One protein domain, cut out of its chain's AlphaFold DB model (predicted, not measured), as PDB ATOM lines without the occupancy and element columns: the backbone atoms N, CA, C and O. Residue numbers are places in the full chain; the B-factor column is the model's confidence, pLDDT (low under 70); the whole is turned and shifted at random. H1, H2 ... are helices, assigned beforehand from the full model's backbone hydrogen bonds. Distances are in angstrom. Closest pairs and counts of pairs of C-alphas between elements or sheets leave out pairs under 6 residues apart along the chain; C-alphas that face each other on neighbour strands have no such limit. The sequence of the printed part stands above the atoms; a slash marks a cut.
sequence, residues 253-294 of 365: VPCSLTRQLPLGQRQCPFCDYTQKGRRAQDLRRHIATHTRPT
ATOM      1  N   VAL A 253     101.856  90.304  72.124       49.12
ATOM      2  CA  VAL A 253     102.233  88.881  72.112       49.12
ATOM      3  C   VAL A 253     101.725  88.220  70.815       49.12
ATOM      4  O   VAL A 253     100.674  88.594  70.315       49.12
ATOM      5  N   PRO A 254     102.418  87.253  70.198       52.53
ATOM      6  CA  PRO A 254     101.937  86.594  68.978       52.53
ATOM      7  C   PRO A 254     100.520  85.978  69.084       52.53
ATOM      8  O   PRO A 254     100.126  85.393  70.094       52.53
ATOM      9  N   CYS A 255      99.746  86.117  68.000       52.09
ATOM     10  CA  CYS A 255      98.298  85.859  67.919       52.09
ATOM     11  C   CYS A 255      97.888  84.374  68.036       52.09
ATOM     12  O   CYS A 255      96.740  84.080  68.383       52.09
ATOM     13  N   SER A 256      98.800  83.427  67.805       61.03
ATOM     14  CA  SER A 256      98.521  81.978  67.797       61.03
ATOM     15  C   SER A 256      97.943  81.446  69.118       61.03
ATOM     16  O   SER A 256      97.131  80.522  69.104       61.03
ATOM     17  N   LEU A 257      98.242  82.091  70.249       62.31
ATOM     18  CA  LEU A 257      97.732  81.710  71.573       62.31
ATOM     19  C   LEU A 257      96.230  81.987  71.775       62.31
ATOM     20  O   LEU A 257      95.594  81.369  72.625       62.31
ATOM     21  N   THR A 258      95.623  82.888  70.995       58.78
ATOM     22  CA  THR A 258      94.206  83.259  71.198       58.78
ATOM     23  C   THR A 258      93.204  82.216  70.708       58.78
ATOM     24  O   THR A 258      92.073  82.188  71.200       58.78
ATOM     25  N   ARG A 259      93.572  81.351  69.753       64.38
ATOM     26  CA  ARG A 259      92.650  80.334  69.209       64.38
ATOM     27  C   ARG A 259      92.510  79.103  70.102       64.38
ATOM     28  O   ARG A 259      91.490  78.430  70.016       64.38
ATOM     29  N   GLN A 260      93.492  78.839  70.961       71.56
ATOM     30  CA  GLN A 260      93.559  77.621  71.769       71.56
ATOM     31  C   GLN A 260      93.163  77.820  73.235       71.56
ATOM     32  O   GLN A 260      93.379  76.916  74.039       71.56
ATOM     33  N   LEU A 261      92.581  78.967  73.612       71.25
ATOM     34  CA  LEU A 261      92.137  79.163  74.994       71.25
ATOM     35  C   LEU A 261      91.163  78.046  75.395       71.25
ATOM     36  O   LEU A 261      90.105  77.922  74.764       71.25
ATOM     37  N   PRO A 262      91.498  77.259  76.435       76.62
ATOM     38  CA  PRO A 262      90.638  76.203  76.934       76.62
ATOM     39  C   PRO A 262      89.235  76.747  77.190       76.62
ATOM     40  O   PRO A 262      89.056  77.790  77.831       76.62
ATOM     41  N   LEU A 263      88.228  76.045  76.667       75.94
ATOM     42  CA  LEU A 263      86.822  76.385  76.867       75.94
ATOM     43  C   LEU A 263      86.541  76.478  78.373       75.94
ATOM     44  O   LEU A 263      86.544  75.475  79.076       75.94
ATOM     45  N   GLY A 264      86.316  77.697  78.869       82.56
ATOM     46  CA  GLY A 264      86.015  77.960  80.280       82.56
ATOM     47  C   GLY A 264      87.008  78.871  81.000       82.56
ATOM     48  O   GLY A 264      86.665  79.384  82.068       82.56
ATOM     49  N   GLN A 265      88.181  79.154  80.425       87.56
ATOM     50  CA  GLN A 265      89.108  80.108  81.031       87.56
ATOM     51  C   GLN A 265      88.528  81.532  80.956       87.56
ATOM     52  O   GLN A 265      88.137  82.003  79.889       87.56
ATOM     53  N   ARG A 266      88.425  82.203  82.110       93.19
ATOM     54  CA  ARG A 266      87.902  83.582  82.234       93.19
ATOM     55  C   ARG A 266      88.977  84.625  82.513       93.19
ATOM     56  O   ARG A 266      88.685  85.819  82.493       93.19
ATOM     57  N   GLN A 267      90.187  84.170  82.805       95.44
ATOM     58  CA  GLN A 267      91.325  85.011  83.131       95.44
ATOM     59  C   GLN A 267      92.198  85.182  81.892       95.44
ATOM     60  O   GLN A 267      92.412  84.233  81.135       95.44
ATOM     61  N   CYS A 268      92.666  86.403  81.668       95.00
ATOM     62  CA  CYS A 268      93.638  86.679  80.626       95.00
ATOM     63  C   CYS A 268      94.980  86.011  80.978       95.00
ATOM     64  O   CYS A 268      95.418  86.118  82.119       95.00
ATOM     65  N   PRO A 269      95.673  85.361  80.027       93.94
ATOM     66  CA  PRO A 269      97.005  84.810  80.277       93.94
ATOM     67  C   PRO A 269      98.107  85.882  80.336       93.94
ATOM     68  O   PRO A 269      99.237  85.572  80.692       93.94
ATOM     69  N   PHE A 270      97.806  87.132  79.963       93.25
ATOM     70  CA  PHE A 270      98.791  88.213  79.832       93.25
ATOM     71  C   PHE A 270      98.689  89.294  80.914       93.25
ATOM     72  O   PHE A 270      99.580  90.134  81.022       93.25
ATOM     73  N   CYS A 271      97.602  89.319  81.685       94.81
ATOM     74  CA  CYS A 271      97.429  90.227  82.817       94.81
ATOM     75  C   CYS A 271      96.378  89.692  83.797       94.81
ATOM     76  O   CYS A 271      95.644  88.758  83.487       94.81
ATOM     77  N   ASP A 272      96.226  90.351  84.946       95.62
ATOM     78  CA  ASP A 272      95.295  89.942  86.010       95.62
ATOM     79  C   ASP A 272      93.805  90.170  85.678       95.62
ATOM     80  O   ASP A 272      92.919  89.991  86.520       95.62
ATOM     81  N   TYR A 273      93.485  90.576  84.445       95.94
ATOM     82  CA  TYR A 273      92.107  90.791  84.022       95.94
ATOM     83  C   TYR A 273      91.313  89.478  84.029       95.94
ATOM     84  O   TYR A 273      91.630  88.527  83.312       95.94
ATOM     85  N   THR A 274      90.216  89.468  84.787       96.00
ATOM     86  CA  THR A 274      89.262  88.355  84.839       96.00
ATOM     87  C   THR A 274      87.887  88.825  84.384       96.00
ATOM     88  O   THR A 274      87.299  89.739  84.970       96.00
ATOM     89  N   GLN A 275      87.340  88.199  83.342       94.75
ATOM     90  CA  GLN A 275      86.029  88.571  82.834       94.75
ATOM     91  C   GLN A 275      84.917  88.073  83.769       94.75
ATOM     92  O   GLN A 275      84.737  86.874  83.984       94.75
ATOM     93  N   LYS A 276      84.118  89.011  84.293       93.50
ATOM     94  CA  LYS A 276      82.983  88.708  85.185       93.50
ATOM     95  C   LYS A 276      81.812  88.029  84.453       93.50
ATOM     96  O   LYS A 276      81.088  87.232  85.043       93.50
ATOM     97  N   GLY A 277      81.627  88.330  83.165       88.81
ATOM     98  CA  GLY A 277      80.555  87.777  82.331       88.81
ATOM     99  C   GLY A 277      80.883  86.417  81.703       88.81
ATOM    100  O   GLY A 277      82.042  86.058  81.529       88.81
ATOM    101  N   ARG A 278      79.845  85.669  81.294       84.94
ATOM    102  CA  ARG A 278      79.981  84.390  80.558       84.94
ATOM    103  C   ARG A 278      80.293  84.554  79.061       84.94
ATOM    104  O   ARG A 278      80.392  83.562  78.345       84.94
ATOM    105  N   ARG A 279      80.414  85.784  78.552       89.12
ATOM    106  CA  ARG A 279      80.619  86.040  77.120       89.12
ATOM    107  C   ARG A 279      82.090  85.871  76.755       89.12
ATOM    108  O   ARG A 279      82.831  86.843  76.793       89.12
ATOM    109  N   ALA A 280      82.496  84.682  76.313       87.19
ATOM    110  CA  ALA A 280      83.868  84.414  75.853       87.19
ATOM    111  C   ALA A 280      84.406  85.445  74.831       87.19
ATOM    112  O   ALA A 280      85.613  85.637  74.701       87.19
ATOM    113  N   GLN A 281      83.513  86.139  74.114       89.25
ATOM    114  CA  GLN A 281      83.863  87.205  73.181       89.25
ATOM    115  C   GLN A 281      84.590  88.396  73.830       89.25
ATOM    116  O   GLN A 281      85.500  88.928  73.193       89.25
ATOM    117  N   ASP A 282      84.241  88.826  75.050       91.88
ATOM    118  CA  ASP A 282      84.916  90.001  75.630       91.88
ATOM    119  C   ASP A 282      86.336  89.650  76.088       91.88
ATOM    120  O   ASP A 282      87.249  90.445  75.872       91.88
ATOM    121  N   LEU A 283      86.564  88.433  76.598       92.31
ATOM    122  CA  LEU A 283      87.901  87.934  76.910       92.31
ATOM    123  C   LEU A 283      88.729  87.820  75.635       92.31
ATOM    124  O   LEU A 283      89.858  88.292  75.610       92.31
ATOM    125  N   ARG A 284      88.167  87.297  74.536       89.50
ATOM    126  CA  ARG A 284      88.863  87.291  73.235       89.50
ATOM    127  C   ARG A 284      89.234  88.703  72.779       89.50
ATOM    128  O   ARG A 284      90.359  88.911  72.338       89.50
ATOM    129  N   ARG A 285      88.330  89.684  72.912       90.19
ATOM    130  CA  ARG A 285      88.624  91.097  72.601       90.19
ATOM    131  C   ARG A 285      89.733  91.657  73.492       90.19
ATOM    132  O   ARG A 285      90.584  92.387  72.996       90.19
ATOM    133  N   HIS A 286      89.733  91.300  74.771       92.50
ATOM    134  CA  HIS A 286      90.753  91.707  75.727       92.50
ATOM    135  C   HIS A 286      92.125  91.069  75.432       92.50
ATOM    136  O   HIS A 286      93.144  91.756  75.414       92.50
ATOM    137  N   ILE A 287      92.174  89.774  75.131       91.81
ATOM    138  CA  ILE A 287      93.424  89.089  74.784       91.81
ATOM    139  C   ILE A 287      93.948  89.611  73.443       91.81
ATOM    140  O   ILE A 287      95.141  89.855  73.314       91.81
ATOM    141  N   ALA A 288      93.064  89.930  72.493       85.06
ATOM    142  CA  ALA A 288      93.446  90.595  71.249       85.06
ATOM    143  C   ALA A 288      94.110  91.966  71.475       85.06
ATOM    144  O   ALA A 288      94.907  92.399  70.647       85.06
ATOM    145  N   THR A 289      93.826  92.668  72.579       86.50
ATOM    146  CA  THR A 289      94.572  93.890  72.930       86.50
ATOM    147  C   THR A 289      96.007  93.613  73.355       86.50
ATOM    148  O   THR A 289      96.857  94.461  73.095       86.50
ATOM    149  N   HIS A 290      96.281  92.452  73.951       88.50
ATOM    150  CA  HIS A 290      97.638  91.992  74.227       88.50
ATOM    151  C   HIS A 290      98.295  91.403  72.995       88.50
ATOM    152  O   HIS A 290      99.482  91.571  72.835       88.50
ATOM    153  N   THR A 291      97.573  90.727  72.103       83.44
ATOM    154  CA  THR A 291      98.230  90.075  70.964       83.44
ATOM    155  C   THR A 291      98.378  90.942  69.720       83.44
ATOM    156  O   THR A 291      98.866  90.492  68.684       83.44
ATOM    157  N   ARG A 292      97.936  92.198  69.787       76.69
ATOM    158  CA  ARG A 292      98.143  93.154  68.700       76.69
ATOM    159  C   ARG A 292      99.634  93.446  68.588       76.69
ATOM    160  O   ARG A 292     100.160  93.984  69.558       76.69
ATOM    161  N   PRO A 293     100.297  93.154  67.454       72.12
ATOM    162  CA  PRO A 293     101.695  93.519  67.267       72.12
ATOM    163  C   PRO A 293     101.843  95.024  67.510       72.12
ATOM    164  O   PRO A 293     101.168  95.824  66.862       72.12
ATOM    165  N   THR A 294     102.683  95.411  68.477       68.44
ATOM    166  CA  THR A 294     102.877  96.818  68.881       68.44
ATOM    167  C   THR A 294     103.348  97.666  67.699       68.44
ATOM    168  O   THR A 294     103.137  98.876  67.681       68.44
TER     169      THR A 294
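This is residues 253 to 294 of the 365 residues of an uncharacterized protein of Lentinus tigrinus ALCF2SS1-7 (UniProt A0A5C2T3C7). This is a piece with little regular structure: one helix, H2, runs along the longer axis, and a long link, residues 259 to 279, runs out, folds back near Phe 270 and goes out again to the beginning of H2. H1, a single short turn, packs on the far end of H2, near Thr 291. The printed part has 42 residues with two named helices, H1 then H2, and no named strand; the class is all helix, with 16 residues in named elements. It is compact, with a radius of gyration of the C-alphas of 9.6 A, and elongated, spanning 28 by 18 by 15 A.

Find C-alpha 255 at (98.298, 85.859, 67.919); there H1 begins, residues 255 to 258. H2, residues 280 to 291, runs 16.2 A from C-alpha 280 at (83.868, 84.414, 75.853) to C-alpha 291.

H1 and H2 touch; look at their closest C-alphas, those of Cys 255 and Thr 291, 5.2 A apart. In H2, 7 of 8 O i to N i+4 pairs are within hydrogen-bond range; H1 is too short for such a pair.

The C-alphas of Arg 278 and Thr 294 are farthest apart, at 28.5 A. The printed part has no cut, and the link from H1 to H2 is long. Confidence is under 70 at residues 253 to 259 and 294.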